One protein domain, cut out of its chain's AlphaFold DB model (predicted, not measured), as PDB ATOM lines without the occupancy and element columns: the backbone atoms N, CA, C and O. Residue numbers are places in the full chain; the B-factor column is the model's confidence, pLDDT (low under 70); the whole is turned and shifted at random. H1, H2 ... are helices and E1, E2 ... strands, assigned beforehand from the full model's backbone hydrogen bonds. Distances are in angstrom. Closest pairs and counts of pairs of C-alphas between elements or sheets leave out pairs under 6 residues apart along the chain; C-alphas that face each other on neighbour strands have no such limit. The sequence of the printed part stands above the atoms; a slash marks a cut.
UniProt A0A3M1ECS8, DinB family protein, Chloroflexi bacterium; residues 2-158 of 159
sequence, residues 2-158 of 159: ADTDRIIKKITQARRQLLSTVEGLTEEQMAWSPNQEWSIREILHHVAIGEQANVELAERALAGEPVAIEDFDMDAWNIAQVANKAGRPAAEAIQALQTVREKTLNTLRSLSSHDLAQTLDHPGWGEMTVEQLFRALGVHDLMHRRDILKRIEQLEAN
ATOM      1  N   ALA A   2      -8.543 -28.723   2.464       70.81
ATOM      2  CA  ALA A   2      -7.518 -29.736   2.780       70.81
ATOM      3  C   ALA A   2      -7.914 -31.182   2.393       70.81
ATOM      4  O   ALA A   2      -7.083 -31.943   1.892       70.81
ATOM      5  N   ASP A   3      -9.184 -31.558   2.577       84.06
ATOM      6  CA  ASP A   3      -9.672 -32.888   2.189       84.06
ATOM      7  C   ASP A   3      -9.760 -33.077   0.677       84.06
ATOM      8  O   ASP A   3      -9.300 -34.102   0.170       84.06
ATOM      9  N   THR A   4     -10.248 -32.064  -0.042       94.25
ATOM     10  CA  THR A   4     -10.272 -32.015  -1.509       94.25
ATOM     11  C   THR A   4      -8.874 -32.228  -2.088       94.25
ATOM     12  O   THR A   4      -8.672 -33.135  -2.892       94.25
ATOM     13  N   ASP A   5      -7.882 -31.464  -1.622       96.06
ATOM     14  CA  ASP A   5      -6.502 -31.563  -2.110       96.06
ATOM     15  C   ASP A   5      -5.895 -32.940  -1.826       96.06
ATOM     16  O   ASP A   5      -5.179 -33.510  -2.656       96.06
ATOM     17  N   ARG A   6      -6.210 -33.518  -0.661       96.00
ATOM     18  CA  ARG A   6      -5.773 -34.867  -0.289       96.00
ATOM     19  C   ARG A   6      -6.375 -35.928  -1.210       96.00
ATOM     20  O   ARG A   6      -5.643 -36.834  -1.615       96.00
ATOM     21  N   ILE A   7      -7.663 -35.831  -1.536       97.88
ATOM     22  CA  ILE A   7      -8.341 -36.751  -2.462       97.88
ATOM     23  C   ILE A   7      -7.734 -36.612  -3.854       97.88
ATOM     24  O   ILE A   7      -7.239 -37.605  -4.383       97.88
ATOM     25  N   ILE A   8      -7.660 -35.386  -4.386       98.44
ATOM     26  CA  ILE A   8      -7.054 -35.079  -5.689       98.44
ATOM     27  C   ILE A   8      -5.653 -35.684  -5.781       98.44
ATOM     28  O   ILE A   8      -5.365 -36.455  -6.695       98.44
ATOM     29  N   LYS A   9      -4.788 -35.418  -4.795       98.31
ATOM     30  CA  LYS A   9      -3.425 -35.958  -4.775       98.31
ATOM     31  C   LYS A   9      -3.411 -37.486  -4.843       98.31
ATOM     32  O   LYS A   9      -2.612 -38.052  -5.587       98.31
ATOM     33  N   LYS A  10      -4.269 -38.154  -4.066       98.38
ATOM     34  CA  LYS A  10      -4.321 -39.620  -3.997       98.38
ATOM     35  C   LYS A  10      -4.833 -40.239  -5.288       98.38
ATOM     36  O   LYS A  10      -4.173 -41.138  -5.802       98.38
ATOM     37  N   ILE A  11      -5.940 -39.744  -5.839       98.56
ATOM     38  CA  ILE A  11      -6.490 -40.295  -7.079       98.56
ATOM     39  C   ILE A  11      -5.541 -40.019  -8.250       98.56
ATOM     40  O   ILE A  11      -5.252 -40.929  -9.024       98.56
ATOM     41  N   THR A  12      -4.965 -38.814  -8.362       98.62
ATOM     42  CA  THR A  12      -3.995 -38.487  -9.423       98.62
ATOM     43  C   THR A  12      -2.760 -39.382  -9.354       98.62
ATOM     44  O   THR A  12      -2.283 -39.851 -10.388       98.62
ATOM     45  N   GLN A  13      -2.245 -39.650  -8.150       98.69
ATOM     46  CA  GLN A  13      -1.131 -40.576  -7.969       98.69
ATOM     47  C   GLN A  13      -1.510 -42.004  -8.391       98.69
ATOM     48  O   GLN A  13      -0.742 -42.630  -9.118       98.69
ATOM     49  N   ALA A  14      -2.681 -42.494  -7.978       98.75
ATOM     50  CA  ALA A  14      -3.154 -43.833  -8.320       98.75
ATOM     51  C   ALA A  14      -3.314 -44.024  -9.837       98.75
ATOM     52  O   ALA A  14      -2.765 -44.974 -10.392       98.75
ATOM     53  N   ARG A  15      -3.946 -43.068 -10.536       98.75
ATOM     54  CA  ARG A  15      -4.092 -43.102 -12.003       98.75
ATOM     55  C   ARG A  15      -2.749 -43.105 -12.718       98.75
ATOM     56  O   ARG A  15      -2.575 -43.846 -13.678       98.75
ATOM     57  N   ARG A  16      -1.777 -42.316 -12.245       98.69
ATOM     58  CA  ARG A  16      -0.416 -42.341 -12.799       98.69
ATOM     59  C   ARG A  16       0.218 -43.721 -12.638       98.69
ATOM     60  O   ARG A  16       0.811 -44.225 -13.580       98.69
ATOM     61  N   GLN A  17       0.083 -44.325 -11.458       98.69
ATOM     62  CA  GLN A  17       0.625 -45.655 -11.191       98.69
ATOM     63  C   GLN A  17      -0.041 -46.734 -12.051       98.69
ATOM     64  O   GLN A  17       0.656 -47.647 -12.479       98.69
ATOM     65  N   LEU A  18      -1.347 -46.635 -12.310       98.75
ATOM     66  CA  LEU A  18      -2.070 -47.516 -13.230       98.75
ATOM     67  C   LEU A  18      -1.568 -47.351 -14.672       98.75
ATOM     68  O   LEU A  18      -1.194 -48.326 -15.305       98.75
ATOM     69  N   LEU A  19      -1.513 -46.123 -15.193       98.62
ATOM     70  CA  LEU A  19      -1.098 -45.894 -16.583       98.62
ATOM     71  C   LEU A  19       0.373 -46.261 -16.821       98.62
ATOM     72  O   LEU A  19       0.693 -46.817 -17.866       98.62
ATOM     73  N   SER A  20       1.248 -46.060 -15.831       98.44
ATOM     74  CA  SER A  20       2.659 -46.439 -15.959       98.44
ATOM     75  C   SER A  20       2.886 -47.943 -16.139       98.44
ATOM     76  O   SER A  20       3.925 -48.328 -16.658       98.44
ATOM     77  N   THR A  21       1.948 -48.812 -15.727       98.06
ATOM     78  CA  THR A  21       2.124 -50.263 -15.925       98.06
ATOM     79  C   THR A  21       1.869 -50.702 -17.358       98.06
ATOM     80  O   THR A  21       2.247 -51.811 -17.708       98.06
ATOM     81  N   VAL A  22       1.216 -49.871 -18.172       97.75
ATOM     82  CA  VAL A  22       0.906 -50.193 -19.575       97.75
ATOM     83  C   VAL A  22       1.758 -49.401 -20.568       97.75
ATOM     84  O   VAL A  22       1.633 -49.585 -21.776       97.75
ATOM     85  N   GLU A  23       2.642 -48.528 -20.077       96.94
ATOM     86  CA  GLU A  23       3.601 -47.810 -20.911       96.94
ATOM     87  C   GLU A  23       4.543 -48.799 -21.613       96.94
ATOM     88  O   GLU A  23       5.184 -49.633 -20.980       96.94
ATOM     89  N   GLY A  24       4.628 -48.700 -22.941       96.00
ATOM     90  CA  GLY A  24       5.491 -49.553 -23.763       96.00
ATOM     91  C   GLY A  24       4.876 -50.887 -24.196       96.00
ATOM     92  O   GLY A  24       5.470 -51.552 -25.041       96.00
ATOM     93  N   LEU A  25       3.690 -51.257 -23.696       97.75
ATOM     94  CA  LEU A  25       2.965 -52.424 -24.206       97.75
ATOM     95  C   LEU A  25       2.401 -52.152 -25.605       97.75
ATOM     96  O   LEU A  25       1.927 -51.053 -25.903       97.75
ATOM     97  N   THR A  26       2.417 -53.168 -26.468       97.88
ATOM     98  CA  THR A  26       1.760 -53.101 -27.779       97.88
ATOM     99  C   THR A  26       0.250 -53.322 -27.650       97.88
ATOM    100  O   THR A  26      -0.235 -53.886 -26.669       97.88
ATOM    101  N   GLU A  27      -0.524 -52.912 -28.663       97.44
ATOM    102  CA  GLU A  27      -1.969 -53.196 -28.697       97.44
ATOM    103  C   GLU A  27      -2.253 -54.704 -28.648       97.44
ATOM    104  O   GLU A  27      -3.190 -55.121 -27.980       97.44
ATOM    105  N   GLU A  28      -1.428 -55.532 -29.296       96.88
ATOM    106  CA  GLU A  28      -1.578 -56.990 -29.267       96.88
ATOM    107  C   GLU A  28      -1.403 -57.549 -27.848       96.88
ATOM    108  O   GLU A  28      -2.239 -58.320 -27.378       96.88
ATOM    109  N   GLN A  29      -0.378 -57.086 -27.125       97.25
ATOM    110  CA  GLN A  29      -0.160 -57.458 -25.725       97.25
ATOM    111  C   GLN A  29      -1.316 -56.987 -24.832       97.25
ATOM    112  O   GLN A  29      -1.766 -57.723 -23.956       97.25
ATOM    113  N   MET A  30      -1.840 -55.780 -25.071       97.56
ATOM    114  CA  MET A  30      -2.967 -55.245 -24.302       97.56
ATOM    115  C   MET A  30      -4.308 -55.915 -24.629       97.56
ATOM    116  O   MET A  30      -5.209 -55.906 -23.788       97.56
ATOM    117  N   ALA A  31      -4.444 -56.489 -25.824       96.62
ATOM    118  CA  ALA A  31      -5.614 -57.239 -26.268       96.62
ATOM    119  C   ALA A  31      -5.606 -58.706 -25.810       96.62
ATOM    120  O   ALA A  31      -6.639 -59.372 -25.892       96.62
ATOM    121  N   TRP A  32      -4.470 -59.213 -25.330       95.62
ATOM    122  CA  TRP A  32      -4.336 -60.601 -24.912       95.62
ATOM    123  C   TRP A  32      -5.193 -60.933 -23.676       95.62
ATOM    124  O   TRP A  32      -5.188 -60.226 -22.662       95.62
ATOM    125  N   SER A  33      -5.929 -62.043 -23.759       92.31
ATOM    126  CA  SER A  33      -6.857 -62.530 -22.731       92.31
ATOM    127  C   SER A  33      -6.640 -64.032 -22.468       92.31
ATOM    128  O   SER A  33      -6.999 -64.865 -23.301       92.31
ATOM    129  N   PRO A  34      -6.045 -64.415 -21.325       89.31
ATOM    130  CA  PRO A  34      -6.005 -65.784 -20.826       89.31
ATOM    131  C   PRO A  34      -7.344 -66.221 -20.243       89.31
ATOM    132  O   PRO A  34      -7.979 -65.480 -19.499       89.31
ATOM    133  N   ASN A  35      -7.719 -67.477 -20.504       86.56
ATOM    134  CA  ASN A  35      -8.792 -68.196 -19.805       86.56
ATOM    135  C   ASN A  35     -10.125 -67.429 -19.689       86.56
ATOM    136  O   ASN A  35     -10.820 -67.574 -18.690       86.56
ATOM    137  N   GLN A  36     -10.487 -66.637 -20.707       83.88
ATOM    138  CA  GLN A  36     -11.700 -65.799 -20.720       83.88
ATOM    139  C   GLN A  36     -11.737 -64.720 -19.615       83.88
ATOM    140  O   GLN A  36     -12.788 -64.146 -19.343       83.88
ATOM    141  N   GLU A  37     -10.605 -64.411 -18.982       92.00
ATOM    142  CA  GLU A  37     -10.472 -63.278 -18.068       92.00
ATOM    143  C   GLU A  37     -10.203 -61.979 -18.857       92.00
ATOM    144  O   GLU A  37      -9.488 -61.993 -19.864       92.00
ATOM    145  N   TRP A  38     -10.649 -60.822 -18.361       96.19
ATOM    146  CA  TRP A  38     -10.476 -59.531 -19.051       96.19
ATOM    147  C   TRP A  38      -9.024 -59.206 -19.406       96.19
ATOM    148  O   TRP A  38      -8.146 -59.237 -18.548       96.19
ATOM    149  N   SER A  39      -8.788 -58.874 -20.671       97.31
ATOM    150  CA  SER A  39      -7.539 -58.310 -21.187       97.31
ATOM    151  C   SER A  39      -7.198 -56.965 -20.534       97.31
ATOM    152  O   SER A  39      -8.045 -56.308 -19.927       97.31
ATOM    153  N   ILE A  40      -5.953 -56.508 -20.697       98.00
ATOM    154  CA  ILE A  40      -5.505 -55.218 -20.145       98.00
ATOM    155  C   ILE A  40      -6.379 -54.072 -20.669       98.00
ATOM    156  O   ILE A  40      -6.810 -53.224 -19.889       98.00
ATOM    157  N   ARG A  41      -6.702 -54.053 -21.968       97.19
ATOM    158  CA  ARG A  41      -7.558 -53.000 -22.538       97.19
ATOM    159  C   ARG A  41      -8.986 -53.035 -21.991       97.19
ATOM    160  O   ARG A  41      -9.571 -51.979 -21.775       97.19
ATOM    161  N   GLU A  42      -9.535 -54.221 -21.732       98.19
ATOM    162  CA  GLU A  42     -10.865 -54.376 -21.128       98.19
ATOM    163  C   GLU A  42     -10.879 -53.869 -19.685       98.19
ATOM    164  O   GLU A  42     -11.794 -53.136 -19.312       98.19
ATOM    165  N   ILE A  43      -9.825 -54.155 -18.912       98.44
ATOM    166  CA  ILE A  43      -9.642 -53.598 -17.565       98.44
ATOM    167  C   ILE A  43      -9.585 -52.062 -17.621       98.44
ATOM    168  O   ILE A  43     -10.256 -51.392 -16.839       98.44
ATOM    169  N   LEU A  44      -8.834 -51.474 -18.558       98.62
ATOM    170  CA  LEU A  44      -8.754 -50.012 -18.695       98.62
ATOM    171  C   LEU A  44     -10.107 -49.382 -19.069       98.62
ATOM    172  O   LEU A  44     -10.469 -48.344 -18.509       98.62
ATOM    173  N   HIS A  45     -10.869 -50.004 -19.978       98.50
ATOM    174  CA  HIS A  45     -12.232 -49.564 -20.311       98.50
ATOM    175  C   HIS A  45     -13.151 -49.639 -19.092       98.50
ATOM    176  O   HIS A  45     -13.861 -48.674 -18.808       98.50
ATOM    177  N   HIS A  46     -13.098 -50.739 -18.340       98.38
ATOM    178  CA  HIS A  46     -13.864 -50.902 -17.107       98.38
ATOM    179  C   HIS A  46     -13.568 -49.781 -16.099       98.38
ATOM    180  O   HIS A  46     -14.498 -49.168 -15.576       98.38
ATOM    181  N   VAL A  47     -12.290 -49.450 -15.878       98.69
ATOM    182  CA  VAL A  47     -11.901 -48.360 -14.968       98.69
ATOM    183  C   VAL A  47     -12.475 -47.015 -15.424       98.69
ATOM    184  O   VAL A  47     -13.004 -46.263 -14.607       98.69
ATOM    185  N   ALA A  48     -12.416 -46.712 -16.726       98.62
ATOM    186  CA  ALA A  48     -12.945 -45.458 -17.262       98.62
ATOM    187  C   ALA A  48     -14.464 -45.347 -17.070       98.62
ATOM    188  O   ALA A  48     -14.962 -44.304 -16.650       98.62
ATOM    189  N   ILE A  49     -15.188 -46.431 -17.358       98.44
ATOM    190  CA  ILE A  49     -16.648 -46.495 -17.235       98.44
ATOM    191  C   ILE A  49     -17.072 -46.397 -15.768       98.44
ATOM    192  O   ILE A  49     -17.980 -45.632 -15.445       98.44
ATOM    193  N   GLY A  50     -16.384 -47.116 -14.877       98.12
ATOM    194  CA  GLY A  50     -16.624 -47.058 -13.438       98.12
ATOM    195  C   GLY A  50     -16.437 -45.647 -12.884       98.12
ATOM    196  O   GLY A  50     -17.325 -45.136 -12.204       98.12
ATOM    197  N   GLU A  51     -15.334 -44.970 -13.219       98.69
ATOM    198  CA  GLU A  51     -15.127 -43.581 -12.790       98.69
ATOM    199  C   GLU A  51     -16.212 -42.646 -13.340       98.69
ATOM    200  O   GLU A  51     -16.750 -41.834 -12.589       98.69
ATOM    201  N   GLN A  52     -16.585 -42.789 -14.615       98.56
ATOM    202  CA  GLN A  52     -17.588 -41.931 -15.246       98.56
ATOM    203  C   GLN A  52     -18.950 -42.048 -14.557       98.56
ATOM    204  O   GLN A  52     -19.569 -41.019 -14.279       98.56
ATOM    205  N   ALA A  53     -19.373 -43.277 -14.252       97.88
ATOM    206  CA  ALA A  53     -20.623 -43.553 -13.554       97.88
ATOM    207  C   ALA A  53     -20.621 -42.974 -12.131       97.88
ATOM    208  O   ALA A  53     -21.603 -42.372 -11.708       97.88
ATOM    209  N   ASN A  54     -19.506 -43.093 -11.405       98.00
ATOM    210  CA  ASN A  54     -19.387 -42.571 -10.041       98.00
ATOM    211  C   ASN A  54     -19.393 -41.033  -9.997       98.00
ATOM    212  O   ASN A  54     -20.010 -40.442  -9.115       98.00
ATOM    213  N   VAL A  55     -18.747 -40.360 -10.952       98.06
ATOM    214  CA  VAL A  55     -18.779 -38.886 -11.021       98.06
ATOM    215  C   VAL A  55     -20.189 -38.385 -11.325       98.06
ATOM    216  O   VAL A  55     -20.652 -37.449 -10.682       98.06
ATOM    217  N   GLU A  56     -20.887 -39.022 -12.268       97.69
ATOM    218  CA  GLU A  56     -22.280 -38.683 -12.593       97.69
ATOM    219  C   GLU A  56     -23.222 -38.949 -11.419       97.69
ATOM    220  O   GLU A  56     -24.112 -38.148 -11.146       97.69
ATOM    221  N   LEU A  57     -23.003 -40.040 -10.684       97.56
ATOM    222  CA  LEU A  57     -23.752 -40.345  -9.470       97.56
ATOM    223  C   LEU A  57     -23.596 -39.237  -8.422       97.56
ATOM    224  O   LEU A  57     -24.591 -38.795  -7.852       97.56
ATOM    225  N   ALA A  58     -22.367 -38.764  -8.198       97.19
ATOM    226  CA  ALA A  58     -22.094 -37.665  -7.275       97.19
ATOM    227  C   ALA A  58     -22.804 -36.374  -7.710       97.19
ATOM    228  O   ALA A  58     -23.439 -35.715  -6.890       97.19
ATOM    229  N   GLU A  59     -22.717 -36.026  -8.997       97.62
ATOM    230  CA  GLU A  59     -23.359 -34.837  -9.570       97.62
ATOM    231  C   GLU A  59     -24.882 -34.874  -9.381       97.62
ATOM    232  O   GLU A  59     -25.471 -33.895  -8.923       97.62
ATOM    233  N   ARG A  60     -25.509 -36.022  -9.658       97.56
ATOM    234  CA  ARG A  60     -26.954 -36.228  -9.490       97.56
ATOM    235  C   ARG A  60     -27.382 -36.184  -8.024       97.56
ATOM    236  O   ARG A  60     -28.350 -35.502  -7.695       97.56
ATOM    237  N   ALA A  61     -26.642 -36.849  -7.136       96.25
ATOM    238  CA  ALA A  61     -26.931 -36.836  -5.704       96.25
ATOM    239  C   ALA A  61     -26.865 -35.409  -5.130       96.25
ATOM    240  O   ALA A  61     -27.771 -34.982  -4.419       96.25
ATOM    241  N   LEU A  62     -25.840 -34.637  -5.505       96.31
ATOM    242  CA  LEU A  62     -25.681 -33.240  -5.084       96.31
ATOM    243  C   LEU A  62     -26.747 -32.303  -5.671       96.31
ATOM    244  O   LEU A  62     -27.048 -31.271  -5.073       96.31
ATOM    245  N   ALA A  63     -27.334 -32.661  -6.814       96.62
ATOM    246  CA  ALA A  63     -28.487 -31.970  -7.387       96.62
ATOM    247  C   ALA A  63     -29.824 -32.344  -6.708       96.62
ATOM    248  O   ALA A  63     -30.863 -31.784  -7.060       96.62
ATOM    249  N   GLY A  64     -29.814 -33.261  -5.733       94.25
ATOM    250  CA  GLY A  64     -31.011 -33.738  -5.038       94.25
ATOM    251  C   GLY A  64     -31.830 -34.752  -5.839       94.25
ATOM    252  O   GLY A  64     -33.005 -34.964  -5.539       94.25
ATOM    253  N   GLU A  65     -31.246 -35.369  -6.870       94.12
ATOM    254  CA  GLU A  65     -31.914 -36.417  -7.636       94.12
ATOM    255  C   GLU A  65     -31.900 -37.762  -6.890       94.12
ATOM    256  O   GLU A  65     -30.927 -38.086  -6.203       94.12
ATOM    257  N   PRO A  66     -32.931 -38.609  -7.069       86.81
ATOM    258  CA  PRO A  66     -32.885 -39.985  -6.596       86.81
ATOM    259  C   PRO A  66     -31.825 -40.778  -7.373       86.81
ATOM    260  O   PRO A  66     -31.861 -40.860  -8.605       86.81
ATOM    261  N   VAL A  67     -30.881 -41.371  -6.642       90.06
ATOM    262  CA  VAL A  67     -29.735 -42.105  -7.208       90.06
ATOM    263  C   VAL A  67     -29.753 -43.613  -6.951       90.06
ATOM    264  O   VAL A  67     -29.042 -44.342  -7.642       90.06
ATOM    265  N   ALA A  68     -30.584 -44.082  -6.020       86.38
ATOM    266  CA  ALA A  68     -30.744 -45.503  -5.739       86.38
ATOM    267  C   ALA A  68     -31.363 -46.237  -6.939       86.38
ATOM    268  O   ALA A  68     -32.264 -45.720  -7.608       86.38
ATOM    269  N   ILE A  69     -30.892 -47.458  -7.187       88.94
ATOM    270  CA  ILE A  69     -31.455 -48.372  -8.181       88.94
ATOM    271  C   ILE A  69     -31.801 -49.661  -7.443       88.94
ATOM    272  O   ILE A  69     -30.919 -50.317  -6.892       88.94
ATOM    273  N   GLU A  70     -33.089 -49.993  -7.410       87.25
ATOM    274  CA  GLU A  70     -33.583 -51.227  -6.799       87.25
ATOM    275  C   GLU A  70     -33.052 -52.450  -7.561       87.25
ATOM    276  O   GLU A  70     -32.962 -52.426  -8.791       87.25
ATOM    277  N   ASP A  71     -32.664 -53.493  -6.822       89.56
ATOM    278  CA  ASP A  71     -32.119 -54.750  -7.354       89.56
ATOM    279  C   ASP A  71     -30.932 -54.578  -8.327       89.56
ATOM    280  O   ASP A  71     -30.758 -55.353  -9.272       89.56
ATOM    281  N   PHE A  72     -30.093 -53.556  -8.114       93.56
ATOM    282  CA  PHE A  72     -28.922 -53.325  -8.958       93.56
ATOM    283  C   PHE A  72     -27.875 -54.437  -8.807       93.56
ATOM    284  O   PHE A  72     -27.194 -54.560  -7.789       93.56
ATOM    285  N   ASP A  73     -27.694 -55.208  -9.878       95.62
ATOM    286  CA  ASP A  73     -26.628 -56.199 -10.000       95.62
ATOM    287  C   ASP A  73     -25.367 -55.550 -10.596       95.62
ATOM    288  O   ASP A  73     -25.250 -55.333 -11.811       95.62
ATOM    289  N   MET A  74     -24.411 -55.221  -9.720       93.31
ATOM    290  CA  MET A  74     -23.141 -54.606 -10.113       93.31
ATOM    291  C   MET A  74     -22.311 -55.519 -11.025       93.31
ATOM    292  O   MET A  74     -21.661 -55.026 -11.949       93.31
ATOM    293  N   ASP A  75     -22.334 -56.831 -10.794       94.44
ATOM    294  CA  ASP A  75     -21.532 -57.783 -11.561       94.44
ATOM    295  C   ASP A  75     -22.086 -57.917 -12.981       94.44
ATOM    296  O   ASP A  75     -21.336 -57.796 -13.956       94.44
ATOM    297  N   ALA A  76     -23.406 -58.062 -13.117       95.75
ATOM    298  CA  ALA A  76     -24.069 -58.082 -14.416       95.75
ATOM    299  C   ALA A  76     -23.852 -56.768 -15.184       95.75
ATOM    300  O   ALA A  76     -23.558 -56.792 -16.384       95.75
ATOM    301  N   TRP A  77     -23.940 -55.621 -14.499       96.56
ATOM    302  CA  TRP A  77     -23.655 -54.323 -15.108       96.56
ATOM    303  C   TRP A  77     -22.205 -54.238 -15.602       96.56
ATOM    304  O   TRP A  77     -21.981 -53.893 -16.763       96.56
ATOM    305  N   ASN A  78     -21.228 -54.618 -14.774       95.06
ATOM    306  CA  ASN A  78     -19.808 -54.610 -15.131       95.06
ATOM    307  C   ASN A  78     -19.518 -55.475 -16.366       95.06
ATOM    308  O   ASN A  78     -18.852 -55.017 -17.297       95.06
ATOM    309  N   ILE A  79     -20.057 -56.699 -16.402       94.19
ATOM    310  CA  ILE A  79     -19.926 -57.612 -17.547       94.19
ATOM    311  C   ILE A  79     -20.489 -56.964 -18.816       94.19
ATOM    312  O   ILE A  79     -19.822 -56.954 -19.852       94.19
ATOM    313  N   ALA A  80     -21.688 -56.379 -18.739       96.06
ATOM    314  CA  ALA A  80     -22.321 -55.727 -19.880       96.06
ATOM    315  C   ALA A  80     -21.513 -54.517 -20.385       96.06
ATOM    316  O   ALA A  80     -21.346 -54.346 -21.595       96.06
ATOM    317  N   GLN A  81     -20.970 -53.694 -19.482       95.12
ATOM    318  CA  GLN A  81     -20.162 -52.530 -19.857       95.12
ATOM    319  C   GLN A  81     -18.870 -52.921 -20.578       95.12
ATOM    320  O   GLN A  81     -18.530 -52.316 -21.598       95.12
ATOM    321  N   VAL A  82     -18.172 -53.952 -20.095       93.06
ATOM    322  CA  VAL A  82     -16.964 -54.454 -20.763       93.06
ATOM    323  C   VAL A  82     -17.308 -55.076 -22.114       93.06
ATOM    324  O   VAL A  82     -16.650 -54.767 -23.106       93.06
ATOM    325  N   ALA A  83     -18.385 -55.865 -22.197       92.56
ATOM    326  CA  ALA A  83     -18.844 -56.452 -23.456       92.56
ATOM    327  C   ALA A  83     -19.160 -55.381 -24.519       92.56
ATOM    328  O   ALA A  83     -18.782 -55.533 -25.680       92.56
ATOM    329  N   ASN A  84     -19.754 -54.250 -24.126       93.12
ATOM    330  CA  ASN A  84     -20.020 -53.117 -25.024       93.12
ATOM    331  C   ASN A  84     -18.745 -52.432 -25.552       93.12
ATOM    332  O   ASN A  84     -18.799 -51.688 -26.536       93.12
ATOM    333  N   LYS A  85     -17.597 -52.660 -24.908       92.75
ATOM    334  CA  LYS A  85     -16.277 -52.180 -25.335       92.75
ATOM    335  C   LYS A  85     -15.397 -53.282 -25.922       92.75
ATOM    336  O   LYS A  85     -14.237 -53.015 -26.243       92.75
ATOM    337  N   ALA A  86     -15.929 -54.487 -26.120       89.25
ATOM    338  CA  ALA A  86     -15.182 -55.592 -26.699       89.25
ATOM    339  C   ALA A  86     -14.573 -55.197 -28.056       89.25
ATOM    340  O   ALA A  86     -15.227 -54.614 -28.922       89.25
ATOM    341  N   GLY A  87     -13.283 -55.487 -28.229       91.75
ATOM    342  CA  GLY A  87     -12.546 -55.176 -29.457       91.75
ATOM    343  C   GLY A  87     -12.112 -53.715 -29.626       91.75
ATOM    344  O   GLY A  87     -11.380 -53.423 -30.570       91.75
ATOM    345  N   ARG A  88     -12.518 -52.794 -28.740       97.19
ATOM    346  CA  ARG A  88     -12.094 -51.386 -28.799       97.19
ATOM    347  C   ARG A  88     -10.622 -51.260 -28.380       97.19
ATOM    348  O   ARG A  88     -10.207 -51.945 -27.446       97.19
ATOM    349  N   PRO A  89      -9.830 -50.393 -29.037       97.88
ATOM    350  CA  PRO A  89      -8.391 -50.309 -28.803       97.88
ATOM    351  C   PRO A  89      -8.063 -49.754 -27.412       97.88
ATOM    352  O   PRO A  89      -8.832 -48.965 -26.850       97.88
ATOM    353  N   ALA A  90      -6.888 -50.097 -26.881       97.62
ATOM    354  CA  ALA A  90      -6.428 -49.596 -25.585       97.62
ATOM    355  C   ALA A  90      -6.272 -48.066 -25.574       97.62
ATOM    356  O   ALA A  90      -6.558 -47.415 -24.571       97.62
ATOM    357  N   ALA A  91      -5.887 -47.477 -26.711       97.88
ATOM    358  CA  ALA A  91      -5.771 -46.027 -26.859       97.88
ATOM    359  C   ALA A  91      -7.095 -45.288 -26.572       97.88
ATOM    360  O   ALA A  91      -7.074 -44.224 -25.954       97.88
ATOM    361  N   GLU A  92      -8.244 -45.867 -26.952       98.31
ATOM    362  CA  GLU A  92      -9.564 -45.297 -26.640       98.31
ATOM    363  C   GLU A  92      -9.827 -45.323 -25.130       98.31
ATOM    364  O   GLU A  92     -10.286 -44.328 -24.571       98.31
ATOM    365  N   ALA A  93      -9.482 -46.424 -24.451       98.12
ATOM    366  CA  ALA A  93      -9.611 -46.524 -22.998       98.12
ATOM    367  C   ALA A  93      -8.731 -45.491 -22.281       98.12
ATOM    368  O   ALA A  93      -9.192 -44.807 -21.371       98.12
ATOM    369  N   ILE A  94      -7.475 -45.331 -22.710       98.56
ATOM    370  CA  ILE A  94      -6.535 -44.368 -22.119       98.56
ATOM    371  C   ILE A  94      -7.042 -42.932 -22.298       98.56
ATOM    372  O   ILE A  94      -7.016 -42.152 -21.344       98.56
ATOM    373  N   GLN A  95      -7.558 -42.588 -23.481       98.56
ATOM    374  CA  GLN A  95      -8.159 -41.275 -23.722       98.56
ATOM    375  C   GLN A  95      -9.408 -41.051 -22.856       98.56
ATOM    376  O   GLN A  95      -9.583 -39.970 -22.286       98.56
ATOM    377  N   ALA A  96     -10.262 -42.069 -22.712       98.44
ATOM    378  CA  ALA A  96     -11.423 -42.006 -21.831       98.44
ATOM    379  C   ALA A  96     -11.011 -41.809 -20.361       98.44
ATOM    380  O   ALA A  96     -11.566 -40.942 -19.691       98.44
ATOM    381  N   LEU A  97      -9.984 -42.524 -19.880       98.75
ATOM    382  CA  LEU A  97      -9.423 -42.371 -18.531       98.75
ATOM    383  C   LEU A  97      -8.895 -40.954 -18.276       98.75
ATOM    384  O   LEU A  97      -9.052 -40.431 -17.173       98.75
ATOM    385  N   GLN A  98      -8.251 -40.329 -19.261       98.50
ATOM    386  CA  GLN A  98      -7.791 -38.941 -19.150       98.50
ATOM    387  C   GLN A  98      -8.980 -37.980 -19.062       98.50
ATOM    388  O   GLN A  98      -9.063 -37.185 -18.128       98.50
ATOM    389  N   THR A  99      -9.932 -38.128 -19.983       98.62
ATOM    390  CA  THR A  99     -11.106 -37.256 -20.101       98.62
ATOM    391  C   THR A  99     -11.961 -37.300 -18.837       98.62
ATOM    392  O   THR A  99     -12.288 -36.262 -18.258       98.62
ATOM    393  N   VAL A 100     -12.279 -38.504 -18.351       98.75
ATOM    394  CA  VAL A 100     -13.079 -38.661 -17.134       98.75
ATOM    395  C   VAL A 100     -12.331 -38.145 -15.910       98.75
ATOM    396  O   VAL A 100     -12.933 -37.479 -15.076       98.75
ATOM    397  N   ARG A 101     -11.007 -38.341 -15.819       98.62
ATOM    398  CA  ARG A 101     -10.235 -37.818 -14.686       98.62
ATOM    399  C   ARG A 101     -10.233 -36.296 -14.655       98.62
ATOM    400  O   ARG A 101     -10.307 -35.718 -13.574       98.62
ATOM    401  N   GLU A 102     -10.154 -35.634 -15.802       98.56
ATOM    402  CA  GLU A 102     -10.280 -34.176 -15.870       98.56
ATOM    403  C   GLU A 102     -11.646 -33.711 -15.359       98.56
ATOM    404  O   GLU A 102     -11.697 -32.804 -14.523       98.56
ATOM    405  N   LYS A 103     -12.731 -34.383 -15.773       98.50
ATOM    406  CA  LYS A 103     -14.079 -34.141 -15.237       98.50
ATOM    407  C   LYS A 103     -14.104 -34.321 -13.715       98.50
ATOM    408  O   LYS A 103     -14.427 -33.372 -13.011       98.50
ATOM    409  N   THR A 104     -13.656 -35.467 -13.203       98.69
ATOM    410  CA  THR A 104     -13.577 -35.773 -11.763       98.69
ATOM    411  C   THR A 104     -12.848 -34.689 -10.974       98.69
ATOM    412  O   THR A 104     -13.305 -34.266  -9.914       98.69
ATOM    413  N   LEU A 105     -11.697 -34.228 -11.474       98.50
ATOM    414  CA  LEU A 105     -10.898 -33.203 -10.806       98.50
ATOM    415  C   LEU A 105     -11.591 -31.839 -10.812       98.50
ATOM    416  O   LEU A 105     -11.481 -31.105  -9.831       98.50
ATOM    417  N   ASN A 106     -12.289 -31.494 -11.891       98.06
ATOM    418  CA  ASN A 106     -13.064 -30.259 -11.968       98.06
ATOM    419  C   ASN A 106     -14.269 -30.302 -11.025       98.06
ATOM    420  O   ASN A 106     -14.467 -29.340 -10.284       98.06
ATOM    421  N   THR A 107     -14.991 -31.426 -10.974       97.81
ATOM    422  CA  THR A 107     -16.079 -31.651 -10.017       97.81
ATOM    423  C   THR A 107     -15.552 -31.541  -8.587       97.81
ATOM    424  O   THR A 107     -16.013 -30.696  -7.838       97.81
ATOM    425  N   LEU A 108     -14.498 -32.271  -8.207       97.50
ATOM    426  CA  LEU A 108     -13.923 -32.192  -6.853       97.50
ATOM    427  C   LEU A 108     -13.528 -30.770  -6.427       97.50
ATOM    428  O   LEU A 108     -13.694 -30.414  -5.262       97.50
ATOM    429  N   ARG A 109     -12.992 -29.960  -7.349       97.31
ATOM    430  CA  ARG A 109     -12.588 -28.573  -7.069       97.31
ATOM    431  C   ARG A 109     -13.769 -27.626  -6.868       97.31
ATOM    432  O   ARG A 109     -13.570 -26.589  -6.240       97.31
ATOM    433  N   SER A 110     -14.952 -27.944  -7.395       96.38
ATOM    434  CA  SER A 110     -16.151 -27.126  -7.196       96.38
ATOM    435  C   SER A 110     -16.879 -27.438  -5.886       96.38
ATOM    436  O   SER A 110     -17.653 -26.604  -5.422       96.38
ATOM    437  N   LEU A 111     -16.612 -28.594  -5.266       96.38
ATOM    438  CA  LEU A 111     -17.303 -29.032  -4.053       96.38
ATOM    439  C   LEU A 111     -16.820 -28.314  -2.792       96.38
ATOM    440  O   LEU A 111     -15.619 -28.176  -2.528       96.38
ATOM    441  N   SER A 112     -17.776 -27.936  -1.947       95.94
ATOM    442  CA  SER A 112     -17.510 -27.490  -0.583       95.94
ATOM    443  C   SER A 112     -17.286 -28.674   0.369       95.94
ATOM    444  O   SER A 112     -17.572 -29.831   0.062       95.94
ATOM    445  N   SER A 113     -16.801 -28.391   1.582       95.38
ATOM    446  CA  SER A 113     -16.728 -29.408   2.643       95.38
ATOM    447  C   SER A 113     -18.108 -29.927   3.061       95.38
ATOM    448  O   SER A 113     -18.203 -31.069   3.498       95.38
ATOM    449  N   HIS A 114     -19.159 -29.113   2.921       95.50
ATOM    450  CA  HIS A 114     -20.532 -29.554   3.152       95.50
ATOM    451  C   HIS A 114     -20.955 -30.571   2.087       95.50
ATOM    452  O   HIS A 114     -21.466 -31.627   2.434       95.50
ATOM    453  N   ASP A 115     -20.661 -30.301   0.812       97.38
ATOM    454  CA  ASP A 115     -20.997 -31.199  -0.304       97.38
ATOM    455  C   ASP A 115     -20.304 -32.554  -0.184       97.38
ATOM    456  O   ASP A 115     -20.935 -33.590  -0.355       97.38
ATOM    457  N   LEU A 116     -19.023 -32.561   0.191       97.56
ATOM    458  CA  LEU A 116     -18.277 -33.798   0.436       97.56
ATOM    459  C   LEU A 116     -18.872 -34.643   1.577       97.56
ATOM    460  O   LEU A 116     -18.764 -35.869   1.543       97.56
ATOM    461  N   ALA A 117     -19.485 -34.001   2.572       96.75
ATOM    462  CA  ALA A 117     -20.096 -34.666   3.720       96.75
ATOM    463  C   ALA A 117     -21.527 -35.166   3.452       96.75
ATOM    464  O   ALA A 117     -22.049 -35.921   4.272       96.75
ATOM    465  N   GLN A 118     -22.156 -34.770   2.338       96.81
ATOM    466  CA  GLN A 118     -23.484 -35.266   1.978       96.81
ATOM    467  C   GLN A 118     -23.444 -36.773   1.711       96.81
ATOM    468  O   GLN A 118     -22.470 -37.297   1.160       96.81
ATOM    469  N   THR A 119     -24.510 -37.461   2.117       96.62
ATOM    470  CA  THR A 119     -24.709 -38.885   1.856       96.62
ATOM    471  C   THR A 119     -25.448 -39.104   0.539       96.62
ATOM    472  O   THR A 119     -26.225 -38.266   0.085       96.62
ATOM    473  N   LEU A 120     -25.184 -40.248  -0.077       95.75
ATOM    474  CA  LEU A 120     -25.856 -40.771  -1.258       95.75
ATOM    475  C   LEU A 120     -26.032 -42.278  -1.094       95.75
ATOM    476  O   LEU A 120     -25.278 -42.911  -0.356       95.75
ATOM    477  N   ASP A 121     -27.000 -42.847  -1.802       95.25
ATOM    478  CA  ASP A 121     -27.214 -44.293  -1.838       95.25
ATOM    479  C   ASP A 121     -26.622 -44.861  -3.134       95.25
ATOM    480  O   ASP A 121     -27.185 -44.697  -4.220       95.25
ATOM    481  N   HIS A 122     -25.420 -45.437  -3.042       96.19
ATOM    482  CA  HIS A 122     -24.721 -45.982  -4.200       96.19
ATOM    483  C   HIS A 122     -25.367 -47.311  -4.610       96.19
ATOM    484  O   HIS A 122     -25.357 -48.239  -3.799       96.19
ATOM    485  N   PRO A 123     -25.804 -47.483  -5.875       93.31
ATOM    486  CA  PRO A 123     -26.561 -48.659  -6.312       93.31
ATOM    487  C   PRO A 123     -25.982 -50.019  -5.911       93.31
ATOM    488  O   PRO A 123     -26.733 -50.944  -5.643       93.31
ATOM    489  N   GLY A 124     -24.654 -50.158  -5.845       92.25
ATOM    490  CA  GLY A 124     -24.029 -51.415  -5.424       92.25
ATOM    491  C   GLY A 124     -23.186 -51.370  -4.145       92.25
ATOM    492  O   GLY A 124     -22.594 -52.383  -3.795       92.25
ATOM    493  N   TRP A 125     -23.097 -50.228  -3.453       93.50
ATOM    494  CA  TRP A 125     -22.344 -50.115  -2.185       93.50
ATOM    495  C   TRP A 125     -23.203 -49.613  -1.017       93.50
ATOM    496  O   TRP A 125     -22.750 -49.670   0.124       93.50
ATOM    497  N   GLY A 126     -24.440 -49.187  -1.285       94.06
ATOM    498  CA  GLY A 126     -25.353 -48.632  -0.297       94.06
ATOM    499  C   GLY A 126     -24.988 -47.207   0.115       94.06
ATOM    500  O   GLY A 126     -24.282 -46.486  -0.599       94.06
ATOM    501  N   GLU A 127     -25.467 -46.813   1.294       96.00
ATOM    502  CA  GLU A 127     -25.249 -45.478   1.842       96.00
ATOM    503  C   GLU A 127     -23.755 -45.176   2.043       96.00
ATOM    504  O   GLU A 127     -23.031 -45.892   2.740       96.00
ATOM    505  N   MET A 128     -23.298 -44.070   1.458       97.00
ATOM    506  CA  MET A 128     -21.945 -43.550   1.633       97.00
ATOM    507  C   MET A 128     -21.902 -42.035   1.429       97.00
ATOM    508  O   MET A 128     -22.839 -41.440   0.905       97.00
ATOM    509  N   THR A 129     -20.809 -41.382   1.819       97.81
ATOM    510  CA  THR A 129     -20.611 -39.955   1.536       97.81
ATOM    511  C   THR A 129     -20.029 -39.721   0.146       97.81
ATOM    512  O   THR A 129     -19.300 -40.559  -0.397       97.81
ATOM    513  N   VAL A 130     -20.262 -38.528  -0.405       97.88
ATOM    514  CA  VAL A 130     -19.600 -38.060  -1.636       97.88
ATOM    515  C   VAL A 130     -18.072 -38.143  -1.498       97.88
ATOM    516  O   VAL A 130     -17.370 -38.548  -2.424       97.88
ATOM    517  N   GLU A 131     -17.529 -37.831  -0.317       97.94
ATOM    518  CA  GLU A 131     -16.102 -37.991  -0.032       97.94
ATOM    519  C   GLU A 131     -15.622 -39.444  -0.179       97.94
ATOM    520  O   GLU A 131     -14.586 -39.699  -0.804       97.94
ATOM    521  N   GLN A 132     -16.353 -40.401   0.401       98.19
ATOM    522  CA  GLN A 132     -16.023 -41.826   0.320       98.19
ATOM    523  C   GLN A 132     -16.062 -42.314  -1.129       98.19
ATOM    524  O   GLN A 132     -15.149 -43.029  -1.547       98.19
ATOM    525  N   LEU A 133     -17.049 -41.857  -1.904       98.31
ATOM    526  CA  LEU A 133     -17.195 -42.175  -3.321       98.31
ATOM    527  C   LEU A 133     -15.953 -41.755  -4.126       98.31
ATOM    528  O   LEU A 133     -15.319 -42.577  -4.786       98.31
ATOM    529  N   PHE A 134     -15.515 -40.496  -4.004       98.44
ATOM    530  CA  PHE A 134     -14.321 -40.025  -4.719       98.44
ATOM    531  C   PHE A 134     -13.024 -40.682  -4.228       98.44
ATOM    532  O   PHE A 134     -12.096 -40.889  -5.015       98.44
ATOM    533  N   ARG A 135     -12.924 -41.037  -2.941       98.19
ATOM    534  CA  ARG A 135     -11.779 -41.808  -2.422       98.19
ATOM    535  C   ARG A 135     -11.716 -43.209  -3.030       98.19
ATOM    536  O   ARG A 135     -10.609 -43.682  -3.302       98.19
ATOM    537  N   ALA A 136     -12.867 -43.842  -3.261       98.06
ATOM    538  CA  ALA A 136     -12.952 -45.177  -3.844       98.06
ATOM    539  C   ALA A 136     -12.335 -45.236  -5.251       98.06
ATOM    540  O   ALA A 136     -11.696 -46.230  -5.577       98.06
ATOM    541  N   LEU A 137     -12.384 -44.149  -6.031       98.50
ATOM    542  CA  LEU A 137     -11.756 -44.077  -7.361       98.50
ATOM    543  C   LEU A 137     -10.246 -44.362  -7.331       98.50
ATOM    544  O   LEU A 137      -9.709 -45.059  -8.187       98.50
ATOM    545  N   GLY A 138      -9.541 -43.851  -6.317       98.38
ATOM    546  CA  GLY A 138      -8.111 -44.124  -6.158       98.38
ATOM    547  C   GLY A 138      -7.833 -45.565  -5.729       98.38
ATOM    548  O   GLY A 138      -6.815 -46.137  -6.114       98.38
ATOM    549  N   VAL A 139      -8.730 -46.162  -4.940       98.38
ATOM    550  CA  VAL A 139      -8.642 -47.578  -4.559       98.38
ATOM    551  C   VAL A 139      -8.875 -48.464  -5.783       98.38
ATOM    552  O   VAL A 139      -8.097 -49.387  -6.009       98.38
ATOM    553  N   HIS A 140      -9.870 -48.131  -6.604       98.44
ATOM    554  CA  HIS A 140     -10.219 -48.818  -7.847       98.44
ATOM    555  C   HIS A 140      -9.061 -48.821  -8.853       98.44
ATOM    556  O   HIS A 140      -8.663 -49.889  -9.317       98.44
ATOM    557  N   ASP A 141      -8.422 -47.665  -9.078       98.81
ATOM    558  CA  ASP A 141      -7.204 -47.562  -9.897       98.81
ATOM    559  C   ASP A 141      -6.095 -48.514  -9.392       98.81
ATOM    560  O   ASP A 141      -5.440 -49.205 -10.172       98.81
ATOM    561  N   LEU A 142      -5.863 -48.572  -8.073       98.81
ATOM    562  CA  LEU A 142      -4.813 -49.415  -7.485       98.81
ATOM    563  C   LEU A 142      -5.154 -50.907  -7.482       98.81
ATOM    564  O   LEU A 142      -4.234 -51.726  -7.558       98.81
ATOM    565  N   MET A 143      -6.434 -51.261  -7.369       98.56
ATOM    566  CA  MET A 143      -6.906 -52.637  -7.506       98.56
ATOM    567  C   MET A 143      -6.640 -53.134  -8.923       98.56
ATOM    568  O   MET A 143      -5.892 -54.092  -9.093       98.56
ATOM    569  N   HIS A 144      -7.106 -52.406  -9.934       98.56
ATOM    570  CA  HIS A 144      -6.917 -52.822 -11.322       98.56
ATOM    571  C   HIS A 144      -5.481 -52.690 -11.817       98.56
ATOM    572  O   HIS A 144      -5.065 -53.440 -12.694       98.56
ATOM    573  N   ARG A 145      -4.659 -51.844 -11.192       98.69
ATOM    574  CA  ARG A 145      -3.207 -51.902 -11.394       98.69
ATOM    575  C   ARG A 145      -2.644 -53.279 -11.030       98.69
ATOM    576  O   ARG A 145      -1.748 -53.760 -11.716       98.69
ATOM    577  N   ARG A 146      -3.119 -53.909  -9.948       98.50
ATOM    578  CA  ARG A 146      -2.675 -55.263  -9.563       98.50
ATOM    579  C   ARG A 146      -3.149 -56.300 -10.575       98.50
ATOM    580  O   ARG A 146      -2.360 -57.166 -10.935       98.50
ATOM    581  N   ASP A 147      -4.378 -56.168 -11.067       97.94
ATOM    582  CA  ASP A 147      -4.915 -57.066 -12.096       97.94
ATOM    583  C   ASP A 147      -4.119 -56.969 -13.403       97.94
ATOM    584  O   ASP A 147      -3.755 -57.988 -13.986       97.94
ATOM    585  N   ILE A 148      -3.765 -55.749 -13.825       98.31
ATOM    586  CA  ILE A 148      -2.925 -55.520 -15.007       98.31
ATOM    587  C   ILE A 148      -1.528 -56.109 -14.813       98.31
ATOM    588  O   ILE A 148      -1.035 -56.784 -15.709       98.31
ATOM    589  N   LEU A 149      -0.891 -55.904 -13.655       98.12
ATOM    590  CA  LEU A 149       0.423 -56.499 -13.377       98.12
ATOM    591  C   LEU A 149       0.375 -58.028 -13.435       98.12
ATOM    592  O   LEU A 149       1.210 -58.634 -14.097       98.12
ATOM    593  N   LYS A 150      -0.653 -58.643 -12.838       96.88
ATOM    594  CA  LYS A 150      -0.888 -60.088 -12.945       96.88
ATOM    595  C   LYS A 150      -1.036 -60.518 -14.409       96.88
ATOM    596  O   LYS A 150      -0.518 -61.560 -14.799       96.88
ATOM    597  N   ARG A 151      -1.722 -59.722 -15.236       96.50
ATOM    598  CA  ARG A 151      -1.898 -60.014 -16.663       96.50
ATOM    599  C   ARG A 151      -0.591 -59.921 -17.450       96.50
ATOM    600  O   ARG A 151      -0.364 -60.754 -18.322       96.50
ATOM    601  N   ILE A 152       0.270 -58.960 -17.123       96.50
ATOM    602  CA  ILE A 152       1.608 -58.830 -17.713       96.50
ATOM    603  C   ILE A 152       2.470 -60.044 -17.348       96.50
ATOM    604  O   ILE A 152       3.023 -60.674 -18.241       96.50
ATOM    605  N   GLU A 153       2.502 -60.443 -16.074       96.06
ATOM    606  CA  GLU A 153       3.241 -61.638 -15.630       96.06
ATOM    607  C   GLU A 153       2.775 -62.906 -16.367       96.06
ATOM    608  O   GLU A 153       3.580 -63.730 -16.802       96.06
ATOM    609  N   GLN A 154       1.461 -63.061 -16.554       95.44
ATOM    610  CA  GLN A 154       0.896 -64.178 -17.311       95.44
ATOM    611  C   GLN A 154       1.270 -64.124 -18.800       95.44
ATOM    612  O   GLN A 154       1.484 -65.173 -19.403       95.44
ATOM    613  N   LEU A 155       1.327 -62.938 -19.406       93.44
ATOM    614  CA  LEU A 155       1.712 -62.761 -20.809       93.44
ATOM    615  C   LEU A 155       3.179 -63.157 -21.022       93.44
ATOM    616  O   LEU A 155       3.486 -63.902 -21.950       93.44
ATOM    617  N   GLU A 156       4.067 -62.703 -20.135       92.06
ATOM    618  CA  GLU A 156       5.499 -63.021 -20.160       92.06
ATOM    619  C   GLU A 156       5.756 -64.522 -19.978       92.06
ATOM    620  O   GLU A 156       6.622 -65.081 -20.641       92.06
ATOM    621  N   ALA A 157       4.969 -65.200 -19.137       91.50
ATOM    622  CA  ALA A 157       5.072 -66.647 -18.946       91.50
ATOM    623  C   ALA A 157       4.592 -67.482 -20.153       91.50
ATOM    624  O   ALA A 157       4.873 -68.679 -20.209       91.50
ATOM    625  N   ASN A 158       3.850 -66.877 -21.088       79.00
ATOM    626  CA  ASN A 158       3.318 -67.525 -22.293       79.00
ATOM    627  C   ASN A 158       4.015 -67.075 -23.595       79.00
ATOM    628  O   ASN A 158       3.591 -67.505 -24.669       79.00
TER     629      ASN A 158
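AT A GLANCE: This is residues 2 to 158 of the 159 residues of the protein "DinB family protein" of Chloroflexi bacterium (UniProt A0A3M1ECS8). Four long helices, H1, H3, H5 and H7, stand side by side as a bundle, with H1 and H7 running one way and H3 and H5 the other. A small hairpin of strands, E1 and E2, lies beside the end of H3 and the start of H7; short H4 packs slantwise on the first half of H3, while H2 and H6 sit near opposite ends of the bundle. The printed part has 157 residues, with seven named helices and two named strands in the order H1 to H6, E1, E2, H7, and the class is mostly helix. The sheet E1 - E2 is antiparallel. The whole is compact, with a radius of gyration of the C-alphas of 16.2 A and spans of 51 by 36 by 21 A.

IN THESE COORDINATES: Look first at the strands: E1 is residues 119 to 122, 9.3 A long, and E2 is residues 126 to 129, 10.1 A long. H7 follows at once, residues 130 to 157; find C-alpha 130 at (-19.600, -38.060, -1.636) and follow 41.5 A to C-alpha 157 at (5.072, -66.647, -18.946). Go back to C-alpha 2 at (-7.518, -29.736, 2.780), where H1, residues 2 to 20, begins its 27.1 A. H2 is residues 27 to 31, 6.0 A; H3 is residues 40 to 62, 33.4 A; H4 is residues 74 to 83, 14.1 A; H5 is residues 90 to 110, 30.6 A; H6 is residues 113 to 117, 6.3 A.

HOW THE PARTS SIT: In the hairpin E1 and E2, at 142 degrees, find N 120 and O 128 at 2.8 A and N 122 and O 126 at 2.9 A. The closest C-alphas of E1 and H3 are those of Leu 120 and Ala 61, 6.0 A apart. H3 is the hub, touching four helices. It touches H5 at a shallow tilt of 23 degrees, the same way, closest at C-alphas 41 and 90, 4.7 A. It touches H7 at a shallow tilt of 4 degrees, opposite ways, closest at C-alphas 40 and 148, 5.8 A. With residues 42 to 49 alone it touches H4 at a steep tilt of 53 degrees, C-alphas 46 and 82 closest at 6.0 A; with residues 40 to 42 alone it touches H2, C-alphas 40 and 30 closest at 4.9 A. H7, with residues 134 to 145 alone, touches H1 at a shallow tilt of 15 degrees, the same way, C-alphas 138 and 11 closest at 4.3 A. H1 touches H5 at a shallow tilt of 6 degrees, opposite ways, C-alphas 4 and 108 closest at 6.5 A. H1 and H3 are apart, and H5 and H7 are near each other. H6 touches H7, C-alphas 116 and 131 closest at 4.7 A. Every O i to N i+4 pair is within hydrogen-bond range in H1 to H6; in H7, 21 of 24 are.

THE WHOLE: The C-alphas farthest apart, those of His 114 and Asn 158, are 51.6 A apart. The printed part has no cut, and the link from H3 to H4, 11 residues, is long. The mean pLDDT of the printed part is 96.0, and no printed residue is under 70.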